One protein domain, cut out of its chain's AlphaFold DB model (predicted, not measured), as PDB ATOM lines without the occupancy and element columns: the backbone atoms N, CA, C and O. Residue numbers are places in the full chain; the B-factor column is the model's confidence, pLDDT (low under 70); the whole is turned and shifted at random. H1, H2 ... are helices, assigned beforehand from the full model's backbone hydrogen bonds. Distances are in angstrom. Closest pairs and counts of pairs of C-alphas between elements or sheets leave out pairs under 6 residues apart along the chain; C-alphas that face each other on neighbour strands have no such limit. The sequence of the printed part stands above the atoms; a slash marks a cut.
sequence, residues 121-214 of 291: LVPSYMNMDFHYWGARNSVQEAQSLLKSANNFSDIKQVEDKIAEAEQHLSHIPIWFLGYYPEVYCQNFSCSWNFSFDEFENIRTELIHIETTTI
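AT A GLANCE: This is residues 121 to 214 of the 291 residues of an uncharacterized protein of Rivularia sp. PCC 7116 (UniProt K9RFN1). Three helices, H1, H2 and H4, form an up-and-down bundle, each running against the one before; the long H1 extends beyond the others towards small H3, near its first residues. The printed part, 94 residues with helices H1 to H4 in order and no named strand, is all helix. It is a rod, 48 by 21 by 17 A, only just compact, close to loose, with radius of gyration of the C-alphas 14.8 A.

IN THESE COORDINATES: Find C-alpha 121 at (193.638, 250.452, 179.439); from there H1, residues 121 to 148, runs 40.5 A. Next come H2, residues 152 to 170, 27.1 A, and H3, residues 182 to 187. H4, residues 196 to 214, runs 26.9 A to C-alpha 214 at (155.749, 257.703, 175.716).

HOW THE PARTS SIT: Begin with the hairpin of H1 and H2: they touch, opposite ways at a shallow tilt of 19 degrees, closest at the C-alphas of Ala 135 and Ala 165, 4.4 A. H4 touches H1 at residues 135 to 146 alone, the same way, at a shallow tilt of 34.9 degrees, only just short of steep; the closest C-alphas, of Val 139 and Leu 206, are 6.1 A apart. H4 touches H2, closest at the C-alphas of Ile 155 and Thr 213, 6.7 A. H3 is close to H1 but not clearly touching; the closest C-alphas, of Val 122 and Tyr 184, are 6.8 A apart. Every O i to N i+4 pair is within hydrogen-bond range in H1, H2 and H4, but 1 of 2 in H3.

THE WHOLE: The C-alphas farthest apart, of Asn 151 and Val 183, are 48.1 A apart. The printed part has no cut; H2 to H3 is a long link. Look for pLDDT under 70 in residues 175 to 193.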
ATOM      1  N   LEU A 121     195.060 250.096 179.470       77.38
ATOM      2  CA  LEU A 121     193.638 250.452 179.439       77.38
ATOM      3  C   LEU A 121     193.287 251.453 178.332       77.38
ATOM      4  O   LEU A 121     192.113 251.778 178.171       77.38
ATOM      5  N   VAL A 122     194.262 251.906 177.534       76.94
ATOM      6  CA  VAL A 122     194.032 252.884 176.453       76.94
ATOM      7  C   VAL A 122     192.911 252.454 175.497       76.94
ATOM      8  O   VAL A 122     192.015 253.267 175.270       76.94
ATOM      9  N   PRO A 123     192.849 251.199 174.998       79.94
ATOM     10  CA  PRO A 123     191.737 250.778 174.143       79.94
ATOM     11  C   PRO A 123     190.373 250.874 174.839       79.94
ATOM     12  O   PRO A 123     189.380 251.240 174.214       79.94
ATOM     13  N   SER A 124     190.315 250.583 176.143       80.06
ATOM     14  CA  SER A 124     189.088 250.718 176.931       80.06
ATOM     15  C   SER A 124     188.672 252.181 177.095       80.06
ATOM     16  O   SER A 124     187.483 252.475 176.999       80.06
ATOM     17  N   TYR A 125     189.627 253.097 177.287       79.19
ATOM     18  CA  TYR A 125     189.353 254.536 177.369       79.19
ATOM     19  C   TYR A 125     188.864 255.107 176.045       79.19
ATOM     20  O   TYR A 125     187.881 255.834 176.044       79.19
ATOM     21  N   MET A 126     189.471 254.718 174.923       80.81
ATOM     22  CA  MET A 126     189.007 255.131 173.594       80.81
ATOM     23  C   MET A 126     187.580 254.655 173.314       80.81
ATOM     24  O   MET A 126     186.747 255.428 172.848       80.81
ATOM     25  N   ASN A 127     187.284 253.389 173.625       85.06
ATOM     26  CA  ASN A 127     185.943 252.840 173.450       85.06
ATOM     27  C   ASN A 127     184.921 253.598 174.307       85.06
ATOM     28  O   ASN A 127     183.837 253.940 173.847       85.06
ATOM     29  N   MET A 128     185.281 253.894 175.552       82.81
ATOM     30  CA  MET A 128     184.421 254.647 176.452       82.81
ATOM     31  C   MET A 128     184.240 256.104 176.008       82.81
ATOM     32  O   MET A 128     183.115 256.576 176.085       82.81
ATOM     33  N   ASP A 129     185.275 256.789 175.500       84.38
ATOM     34  CA  ASP A 129     185.152 258.150 174.940       84.38
ATOM     35  C   ASP A 129     184.117 258.171 173.816       84.38
ATOM     36  O   ASP A 129     183.190 258.977 173.802       84.38
ATOM     37  N   PHE A 130     184.253 257.216 172.893       89.00
ATOM     38  CA  PHE A 130     183.369 257.067 171.750       89.00
ATOM     39  C   PHE A 130     181.919 256.865 172.193       89.00
ATOM     40  O   PHE A 130     181.017 257.540 171.697       89.00
ATOM     41  N   HIS A 131     181.684 255.967 173.154       91.56
ATOM     42  CA  HIS A 131     180.337 255.738 173.664       91.56
ATOM     43  C   HIS A 131     179.816 256.896 174.517       91.56
ATOM     44  O   HIS A 131     178.628 257.187 174.462       91.56
ATOM     45  N   TYR A 132     180.675 257.600 175.246       88.81
ATOM     46  CA  TYR A 132     180.291 258.787 175.996       88.81
ATOM     47  C   TYR A 132     179.782 259.900 175.070       88.81
ATOM     48  O   TYR A 132     178.656 260.378 175.233       88.81
ATOM     49  N   TRP A 133     180.568 260.264 174.055       90.19
ATOM     50  CA  TRP A 133     180.163 261.268 173.073       90.19
ATOM     51  C   TRP A 133     178.962 260.817 172.248       90.19
ATOM     52  O   TRP A 133     178.062 261.617 172.008       90.19
ATOM     53  N   GLY A 134     178.913 259.536 171.872       94.31
ATOM     54  CA  GLY A 134     177.758 258.944 171.201       94.31
ATOM     55  C   GLY A 134     176.476 259.108 172.018       94.31
ATOM     56  O   GLY A 134     175.510 259.679 171.525       94.31
ATOM     57  N   ALA A 135     176.492 258.718 173.299       94.81
ATOM     58  CA  ALA A 135     175.342 258.871 174.191       94.81
ATOM     59  C   ALA A 135     174.903 260.336 174.311       94.81
ATOM     60  O   ALA A 135     173.727 260.647 174.124       94.81
ATOM     61  N   ARG A 136     175.845 261.246 174.586       93.31
ATOM     62  CA  ARG A 136     175.556 262.677 174.738       93.31
ATOM     63  C   ARG A 136     174.927 263.270 173.478       93.31
ATOM     64  O   ARG A 136     173.926 263.977 173.574       93.31
ATOM     65  N   ASN A 137     175.494 262.977 172.310       96.00
ATOM     66  CA  ASN A 137     174.993 263.489 171.036       96.00
ATOM     67  C   ASN A 137     173.602 262.925 170.726       96.00
ATOM     68  O   ASN A 137     172.701 263.695 170.399       96.00
ATOM     69  N   SER A 138     173.384 261.621 170.914       98.06
ATOM     70  CA  SER A 138     172.073 260.997 170.698       98.06
ATOM     71  C   SER A 138     171.000 261.560 171.638       98.06
ATOM     72  O   SER A 138     169.887 261.820 171.187       98.06
ATOM     73  N   VAL A 139     171.320 261.839 172.912       97.81
ATOM     74  CA  VAL A 139     170.392 262.512 173.848       97.81
ATOM     75  C   VAL A 139     170.044 263.923 173.369       97.81
ATOM     76  O   VAL A 139     168.868 264.292 173.334       97.81
ATOM     77  N   GLN A 140     171.040 264.712 172.957       96.81
ATOM     78  CA  GLN A 140     170.814 266.068 172.446       96.81
ATOM     79  C   GLN A 140     169.964 266.069 171.168       96.81
ATOM     80  O   GLN A 140     169.042 266.880 171.031       96.81
ATOM     81  N   GLU A 141     170.233 265.142 170.251       97.31
ATOM     82  CA  GLU A 141     169.445 264.950 169.032       97.31
ATOM     83  C   GLU A 141     168.009 264.528 169.357       97.31
ATOM     84  O   GLU A 141     167.072 265.153 168.858       97.31
ATOM     85  N   ALA A 142     167.815 263.549 170.248       97.50
ATOM     86  CA  ALA A 142     166.493 263.115 170.700       97.50
ATOM     87  C   ALA A 142     165.699 264.282 171.306       97.50
ATOM     88  O   ALA A 142     164.530 264.490 170.976       97.50
ATOM     89  N   GLN A 143     166.343 265.104 172.141       96.25
ATOM     90  CA  GLN A 143     165.711 266.275 172.742       96.25
ATOM     91  C   GLN A 143     165.315 267.323 171.691       96.25
ATOM     92  O   GLN A 143     164.228 267.903 171.764       96.25
ATOM     93  N   SER A 144     166.183 267.582 170.712       95.44
ATOM     94  CA  SER A 144     165.921 268.520 169.615       95.44
ATOM     95  C   SER A 144     164.762 268.047 168.728       95.44
ATOM     96  O   SER A 144     163.843 268.815 168.421       95.44
ATOM     97  N   LEU A 145     164.750 266.758 168.380       95.12
ATOM     98  CA  LEU A 145     163.669 266.123 167.628       95.12
ATOM     99  C   LEU A 145     162.351 266.184 168.401       95.12
ATOM    100  O   LEU A 145     161.333 266.577 167.841       95.12
ATOM    101  N   LEU A 146     162.369 265.909 169.707       92.81
ATOM    102  CA  LEU A 146     161.178 265.991 170.548       92.81
ATOM    103  C   LEU A 146     160.616 267.420 170.606       92.81
ATOM    104  O   LEU A 146     159.407 267.615 170.492       92.81
ATOM    105  N   LYS A 147     161.482 268.435 170.723       90.94
ATOM    106  CA  LYS A 147     161.088 269.857 170.712       90.94
ATOM    107  C   LYS A 147     160.491 270.299 169.370       90.94
ATOM    108  O   LYS A 147     159.640 271.187 169.350       90.94
ATOM    109  N   SER A 148     160.947 269.713 168.264       89.00
ATOM    110  CA  SER A 148     160.520 270.068 166.903       89.00
ATOM    111  C   SER A 148     159.419 269.164 166.332       89.00
ATOM    112  O   SER A 148     158.879 269.467 165.264       89.00
ATOM    113  N   ALA A 149     159.038 268.097 167.040       87.94
ATOM    114  CA  ALA A 149     158.048 267.130 166.587       87.94
ATOM    115  C   ALA A 149     156.654 267.754 166.381       87.94
ATOM    116  O   ALA A 149     156.124 268.485 167.216       87.94
ATOM    117  N   ASN A 150     156.018 267.422 165.257       83.25
ATOM    118  CA  ASN A 150     154.684 267.893 164.862       83.25
ATOM    119  C   ASN A 150     153.733 266.746 164.469       83.25
ATOM    120  O   ASN A 150     152.512 266.925 164.294       83.25
ATOM    121  N   ASN A 151     154.277 265.551 164.269       81.81
ATOM    122  CA  ASN A 151     153.534 264.369 163.876       81.81
ATOM    123  C   ASN A 151     154.131 263.094 164.498       81.81
ATOM    124  O   ASN A 151     155.212 263.104 165.074       81.81
ATOM    125  N   PHE A 152     153.400 261.986 164.374       83.31
ATOM    126  CA  PHE A 152     153.792 260.700 164.952       83.31
ATOM    127  C   PHE A 152     155.096 260.130 164.360       83.31
ATOM    128  O   PHE A 152     155.836 259.447 165.054       83.31
ATOM    129  N   SER A 153     155.400 260.417 163.090       86.31
ATOM    130  CA  SER A 153     156.660 259.997 162.465       86.31
ATOM    131  C   SER A 153     157.868 260.728 163.047       86.31
ATOM    132  O   SER A 153     158.951 260.156 163.079       86.31
ATOM    133  N   ASP A 154     157.697 261.969 163.504       89.38
ATOM    134  CA  ASP A 154     158.762 262.712 164.186       89.38
ATOM    135  C   ASP A 154     159.049 262.073 165.552       89.38
ATOM    136  O   ASP A 154     160.201 261.876 165.912       89.38
ATOM    137  N   ILE A 155     157.997 261.650 166.267       90.06
ATOM    138  CA  ILE A 155     158.123 260.914 167.536       90.06
ATOM    139  C   ILE A 155     158.881 259.595 167.343       90.06
ATOM    140  O   ILE A 155     159.710 259.248 168.175       90.06
ATOM    141  N   LYS A 156     158.673 258.890 166.226       90.75
ATOM    142  CA  LYS A 156     159.436 257.672 165.923       90.75
ATOM    143  C   LYS A 156     160.941 257.942 165.766       90.75
ATOM    144  O   LYS A 156     161.746 257.162 166.251       90.75
ATOM    145  N   GLN A 157     161.321 259.063 165.152       94.50
ATOM    146  CA  GLN A 157     162.737 259.449 165.055       94.50
ATOM    147  C   GLN A 157     163.345 259.746 166.436       94.50
ATOM    148  O   GLN A 157     164.526 259.493 166.652       94.50
ATOM    149  N   VAL A 158     162.542 260.248 167.383       95.81
ATOM    150  CA  VAL A 158     162.968 260.384 168.786       95.81
ATOM    151  C   VAL A 158     163.219 259.008 169.408       95.81
ATOM    152  O   VAL A 158     164.247 258.831 170.050       95.81
ATOM    153  N   GLU A 159     162.329 258.029 169.192       95.56
ATOM    154  CA  GLU A 159     162.503 256.649 169.683       95.56
ATOM    155  C   GLU A 159     163.798 256.012 169.157       95.56
ATOM    156  O   GLU A 159     164.542 255.412 169.931       95.56
ATOM    157  N   ASP A 160     164.109 256.201 167.871       97.00
ATOM    158  CA  ASP A 160     165.348 255.698 167.269       97.00
ATOM    159  C   ASP A 160     166.586 256.300 167.969       97.00
ATOM    160  O   ASP A 160     167.533 255.585 168.302       97.00
ATOM    161  N   LYS A 161     166.558 257.603 168.283       98.06
ATOM    162  CA  LYS A 161     167.658 258.286 168.985       98.06
ATOM    163  C   LYS A 161     167.764 257.933 170.465       98.06
ATOM    164  O   LYS A 161     168.877 257.875 170.986       98.06
ATOM    165  N   ILE A 162     166.643 257.657 171.131       98.06
ATOM    166  CA  ILE A 162     166.637 257.091 172.488       98.06
ATOM    167  C   ILE A 162     167.362 255.739 172.476       98.06
ATOM    168  O   ILE A 162     168.276 255.540 173.272       98.06
ATOM    169  N   ALA A 163     167.028 254.853 171.532       98.00
ATOM    170  CA  ALA A 163     167.652 253.533 171.428       98.00
ATOM    171  C   ALA A 163     169.165 253.613 171.146       98.00
ATOM    172  O   ALA A 163     169.949 252.882 171.755       98.00
ATOM    173  N   GLU A 164     169.599 254.530 170.273       97.81
ATOM    174  CA  GLU A 164     171.028 254.805 170.058       97.81
ATOM    175  C   GLU A 164     171.719 255.266 171.355       97.81
ATOM    176  O   GLU A 164     172.792 254.766 171.706       97.81
ATOM    177  N   ALA A 165     171.097 256.183 172.106       97.44
ATOM    178  CA  ALA A 165     171.644 256.675 173.369       97.44
ATOM    179  C   ALA A 165     171.771 255.556 174.418       97.44
ATOM    180  O   ALA A 165     172.819 255.427 175.054       97.44
ATOM    181  N   GLU A 166     170.748 254.710 174.572       96.00
ATOM    182  CA  GLU A 166     170.780 253.545 175.467       96.00
ATOM    183  C   GLU A 166     171.881 252.559 175.085       96.00
ATOM    184  O   GLU A 166     172.632 252.084 175.947       96.00
ATOM    185  N   GLN A 167     172.020 252.282 173.785       96.69
ATOM    186  CA  GLN A 167     173.082 251.426 173.278       96.69
ATOM    187  C   GLN A 167     174.442 251.983 173.691       96.69
ATOM    188  O   GLN A 167     175.256 251.244 174.246       96.69
ATOM    189  N   HIS A 168     174.691 253.276 173.493       95.06
ATOM    190  CA  HIS A 168     175.942 253.894 173.913       95.06
ATOM    191  C   HIS A 168     176.149 253.839 175.435       95.06
ATOM    192  O   HIS A 168     177.203 253.388 175.884       95.06
ATOM    193  N   LEU A 169     175.142 254.193 176.236       92.50
ATOM    194  CA  LEU A 169     175.225 254.166 177.700       92.50
ATOM    195  C   LEU A 169     175.495 252.763 178.260       92.50
ATOM    196  O   LEU A 169     176.213 252.630 179.249       92.50
ATOM    197  N   SER A 170     174.959 251.712 177.635       91.31
ATOM    198  CA  SER A 170     175.176 250.321 178.066       91.31
ATOM    199  C   SER A 170     176.626 249.845 177.900       91.31
ATOM    200  O   SER A 170     177.066 248.943 178.612       91.31
ATOM    201  N   HIS A 171     177.389 250.475 177.000       89.75
ATOM    202  CA  HIS A 171     178.803 250.165 176.773       89.75
ATOM    203  C   HIS A 171     179.739 250.915 177.726       89.75
ATOM    204  O   HIS A 171     180.944 250.649 177.727       89.75
ATOM    205  N   ILE A 172     179.215 251.834 178.542       87.25
ATOM    206  CA  ILE A 172     180.000 252.582 179.521       87.25
ATOM    207  C   ILE A 172     180.057 251.780 180.833       87.25
ATOM    208  O   ILE A 172     179.037 251.584 181.498       87.25
ATOM    209  N   PRO A 173     181.240 251.285 181.238       77.19
ATOM    210  CA  PRO A 173     181.364 250.476 182.438       77.19
ATOM    211  C   PRO A 173     181.172 251.288 183.728       77.19
ATOM    212  O   PRO A 173     181.930 252.212 184.013       77.19
ATOM    213  N   ILE A 174     180.251 250.838 184.587       70.44
ATOM    214  CA  ILE A 174     179.933 251.480 185.878       70.44
ATOM    215  C   ILE A 174     181.144 251.536 186.823       70.44
ATOM    216  O   ILE A 174     181.329 252.504 187.550       70.44
ATOM    217  N   TRP A 175     182.021 250.527 186.788       67.44
ATOM    218  CA  TRP A 175     183.211 250.471 187.649       67.44
ATOM    219  C   TRP A 175     184.254 251.561 187.334       67.44
ATOM    220  O   TRP A 175     185.200 251.721 188.103       67.44
ATOM    221  N   PHE A 176     184.105 252.288 186.219       64.56
ATOM    222  CA  PHE A 176     184.997 253.379 185.822       64.56
ATOM    223  C   PHE A 176     184.537 254.762 186.308       64.56
ATOM    224  O   PHE A 176     185.274 255.744 186.206       64.56
ATOM    225  N   LEU A 177     183.325 254.844 186.858       62.06
ATOM    226  CA  LEU A 177     182.718 256.075 187.346       62.06
ATOM    227  C   LEU A 177     183.450 256.553 188.613       62.06
ATOM    228  O   LEU A 177     183.133 256.141 189.724       62.06
ATOM    229  N   GLY A 178     184.482 257.380 188.432       57.84
ATOM    230  CA  GLY A 178     185.280 257.945 189.525       57.84
ATOM    231  C   GLY A 178     186.792 257.964 189.296       57.84
ATOM    232  O   GLY A 178     187.513 258.486 190.143       57.84
ATOM    233  N   TYR A 179     187.295 257.426 188.178       62.62
ATOM    234  CA  TYR A 179     188.721 257.490 187.848       62.62
ATOM    235  C   TYR A 179     188.970 258.313 186.584       62.62
ATOM    236  O   TYR A 179     188.534 257.948 185.495       62.62
ATOM    237  N   TYR A 180     189.705 259.416 186.727       63.75
ATOM    238  CA  TYR A 180     190.154 260.223 185.601       63.75
ATOM    239  C   TYR A 180     191.469 259.656 185.045       63.75
ATOM    240  O   TYR A 180     192.456 259.574 185.782       63.75
ATOM    241  N   PRO A 181     191.540 259.247 183.766       67.81
ATOM    242  CA  PRO A 181     192.766 258.703 183.205       67.81
ATOM    243  C   PRO A 181     193.722 259.841 182.808       67.81
ATOM    244  O   PRO A 181     193.892 260.154 181.630       67.81
ATOM    245  N   GLU A 182     194.387 260.443 183.801       65.81
ATOM    246  CA  GLU A 182     195.314 261.578 183.629       65.81
ATOM    247  C   GLU A 182     196.356 261.326 182.530       65.81
ATOM    248  O   GLU A 182     196.533 262.141 181.627       65.81
ATOM    249  N   VAL A 183     196.999 260.154 182.556       64.19
ATOM    250  CA  VAL A 183     198.058 259.772 181.605       64.19
ATOM    251  C   VAL A 183     197.531 259.607 180.174       64.19
ATOM    252  O   VAL A 183     198.256 259.866 179.214       64.19
ATOM    253  N   TYR A 184     196.276 259.180 180.006       66.50
ATOM    254  CA  TYR A 184     195.651 259.098 178.683       66.50
ATOM    255  C   TYR A 184     195.414 260.506 178.131       66.50
ATOM    256  O   TYR A 184     195.837 260.805 177.016       66.50
ATOM    257  N   CYS A 185     194.834 261.404 178.929       68.50
ATOM    258  CA  CYS A 185     194.479 262.729 178.424       68.50
ATOM    259  C   CYS A 185     195.661 263.682 178.268       68.50
ATOM    260  O   CYS A 185     195.631 264.519 177.369       68.50
ATOM    261  N   GLN A 186     196.746 263.477 179.020       68.62
ATOM    262  CA  GLN A 186     198.023 264.156 178.781       68.62
ATOM    263  C   GLN A 186     198.639 263.808 177.416       68.62
ATOM    264  O   GLN A 186     199.220 264.679 176.776       68.62
ATOM    265  N   ASN A 187     198.512 262.558 176.955       65.88
ATOM    266  CA  ASN A 187     199.177 262.089 175.732       65.88
ATOM    267  C   ASN A 187     198.311 262.183 174.465       65.88
ATOM    268  O   ASN A 187     198.860 262.169 173.365       65.88
ATOM    269  N   PHE A 188     196.982 262.273 174.593       64.88
ATOM    270  CA  PHE A 188     196.050 262.222 173.456       64.88
ATOM    271  C   PHE A 188     195.239 263.508 173.233       64.88
ATOM    272  O   PHE A 188     194.197 263.455 172.586       64.88
ATOM    273  N   SER A 189     195.697 264.664 173.739       61.22
ATOM    274  CA  SER A 189     194.991 265.962 173.619       61.22
ATOM    275  C   SER A 189     193.500 265.849 173.952       61.22
ATOM    276  O   SER A 189     192.638 266.431 173.294       61.22
ATOM    277  N   CYS A 190     193.198 265.014 174.939       63.94
ATOM    278  CA  CYS A 190     191.846 264.601 175.237       63.94
ATOM    279  C   CYS A 190     191.215 265.621 176.204       63.94
ATOM    280  O   CYS A 190     191.811 265.969 177.225       63.94
ATOM    281  N   SER A 191     189.998 266.082 175.905       61.78
ATOM    282  CA  SER A 191     189.170 266.890 176.811       61.78
ATOM    283  C   SER A 191     188.190 265.999 177.579       61.78
ATOM    284  O   SER A 191     186.974 266.189 177.502       61.78
ATOM    285  N   TRP A 192     188.700 264.959 178.245       65.12
ATOM    286  CA  TRP A 192     187.857 264.054 179.023       65.12
ATOM    287  C   TRP A 192     187.196 264.857 180.131       65.12
ATOM    288  O   TRP A 192     187.871 265.425 180.977       65.12
ATOM    289  N   ASN A 193     185.873 264.929 180.106       63.47
ATOM    290  CA  ASN A 193     185.080 265.534 181.176       63.47
ATOM    291  C   ASN A 193     184.128 264.521 181.815       63.47
ATOM    292  O   ASN A 193     183.389 264.865 182.730       63.47
ATOM    293  N   PHE A 194     184.178 263.261 181.375       71.06
ATOM    294  CA  PHE A 194     183.284 262.232 181.872       71.06
ATOM    295  C   PHE A 194     183.478 262.010 183.376       71.06
ATOM    296  O   PHE A 194     184.530 261.555 183.836       71.06
ATOM    297  N   SER A 195     182.423 262.327 184.118       75.44
ATOM    298  CA  SER A 195     182.280 262.142 185.555       75.44
ATOM    299  C   SER A 195     181.057 261.270 185.843       75.44
ATOM    300  O   SER A 195     180.193 261.091 184.981       75.44
ATOM    301  N   PHE A 196     180.974 260.733 187.062       78.69
ATOM    302  CA  PHE A 196     179.771 260.025 187.507       78.69
ATOM    303  C   PHE A 196     178.529 260.913 187.405       78.69
ATOM    304  O   PHE A 196     177.511 260.483 186.873       78.69
ATOM    305  N   ASP A 197     178.650 262.169 187.830       82.88
ATOM    306  CA  ASP A 197     177.549 263.126 187.796       82.88
ATOM    307  C   ASP A 197     177.091 263.407 186.361       82.88
ATOM    308  O   ASP A 197     175.897 263.445 186.087       82.88
ATOM    309  N   GLU A 198     178.023 263.554 185.413       84.44
ATOM    310  CA  GLU A 198     177.668 263.765 184.005       84.44
ATOM    311  C   GLU A 198     177.007 262.525 183.386       84.44
ATOM    312  O   GLU A 198     176.035 262.654 182.645       84.44
ATOM    313  N   PHE A 199     177.458 261.320 183.742       86.69
ATOM    314  CA  PHE A 199     176.806 260.076 183.328       86.69
ATOM    315  C   PHE A 199     175.371 259.953 183.855       86.69
ATOM    316  O   PHE A 199     174.450 259.658 183.088       86.69
ATOM    317  N   GLU A 200     175.170 260.199 185.151       87.88
ATOM    318  CA  GLU A 200     173.846 260.161 185.775       87.88
ATOM    319  C   GLU A 200     172.934 261.266 185.229       87.88
ATOM    320  O   GLU A 200     171.745 261.028 185.007       87.88
ATOM    321  N   ASN A 201     173.486 262.441 184.911       91.50
ATOM    322  CA  ASN A 201     172.749 263.508 184.239       91.50
ATOM    323  C   ASN A 201     172.274 263.078 182.846       91.50
ATOM    324  O   ASN A 201     171.089 263.227 182.550       91.50
ATOM    325  N   ILE A 202     173.146 262.489 182.015       93.12
ATOM    326  CA  ILE A 202     172.771 261.991 180.678       93.12
ATOM    327  C   ILE A 202     171.677 260.921 180.793       93.12
ATOM    328  O   ILE A 202     170.696 260.958 180.049       93.12
ATOM    329  N   ARG A 203     171.800 259.988 181.745       93.19
ATOM    330  CA  ARG A 203     170.772 258.967 182.004       93.19
ATOM    331  C   ARG A 203     169.443 259.574 182.429       93.19
ATOM    332  O   ARG A 203     168.401 259.196 181.903       93.19
ATOM    333  N   THR A 204     169.477 260.513 183.366       95.75
ATOM    334  CA  THR A 204     168.275 261.185 183.867       95.75
ATOM    335  C   THR A 204     167.581 261.967 182.753       95.75
ATOM    336  O   THR A 204     166.358 261.905 182.619       95.75
ATOM    337  N   GLU A 205     168.352 262.660 181.914       96.50
ATOM    338  CA  GLU A 205     167.827 263.384 180.758       96.50
ATOM    339  C   GLU A 205     167.196 262.431 179.736       96.50
ATOM    340  O   GLU A 205     166.080 262.685 179.276       96.50
ATOM    341  N   LEU A 206     167.845 261.302 179.441       97.50
ATOM    342  CA  LEU A 206     167.302 260.275 178.554       97.50
ATOM    343  C   LEU A 206     165.971 259.713 179.072       97.50
ATOM    344  O   LEU A 206     164.999 259.681 178.320       97.50
ATOM    345  N   ILE A 207     165.888 259.364 180.361       97.06
ATOM    346  CA  ILE A 207     164.650 258.876 180.999       97.06
ATOM    347  C   ILE A 207     163.533 259.924 180.896       97.06
ATOM    348  O   ILE A 207     162.367 259.594 180.655       97.06
ATOM    349  N   HIS A 208     163.863 261.207 181.063       96.88
ATOM    350  CA  HIS A 208     162.890 262.286 180.921       96.88
ATOM    351  C   HIS A 208     162.369 262.408 179.480       96.88
ATOM    352  O   HIS A 208     161.158 262.562 179.263       96.88
ATOM    353  N   ILE A 209     163.264 262.313 178.494       96.69
ATOM    354  CA  ILE A 209     162.921 262.327 177.067       96.69
ATOM    355  C   ILE A 209     162.055 261.113 176.725       96.69
ATOM    356  O   ILE A 209     161.010 261.277 176.096       96.69
ATOM    357  N   GLU A 210     162.422 259.919 177.188       97.06
ATOM    358  CA  GLU A 210     161.669 258.682 176.985       97.06
ATOM    359  C   GLU A 210     160.262 258.775 177.585       97.06
ATOM    360  O   GLU A 210     159.265 258.568 176.890       97.06
ATOM    361  N   THR A 211     160.150 259.200 178.844       95.62
ATOM    362  CA  THR A 211     158.855 259.362 179.522       95.62
ATOM    363  C   THR A 211     157.961 260.357 178.777       95.62
ATOM    364  O   THR A 211     156.764 260.123 178.583       95.62
ATOM    365  N   THR A 212     158.537 261.469 178.312       93.81
ATOM    366  CA  THR A 212     157.805 262.469 177.524       93.81
ATOM    367  C   THR A 212     157.376 261.904 176.172       93.81
ATOM    368  O   THR A 212     156.236 262.111 175.758       93.81
ATOM    369  N   THR A 213     158.244 261.135 175.518       94.19
ATOM    370  CA  THR A 213     157.988 260.465 174.235       94.19
ATOM    371  C   THR A 213     156.841 259.463 174.350       94.19
ATOM    372  O   THR A 213     155.908 259.491 173.545       94.19
ATOM    373  N   ILE A 214     156.834 258.644 175.406       93.25
ATOM    374  CA  ILE A 214     155.749 257.703 175.716       93.25
ATOM    375  C   ILE A 214     154.432 258.455 175.929       93.25
ATOM    376  O   ILE A 214     153.410 258.084 175.347       93.25
TER     377      ILE A 214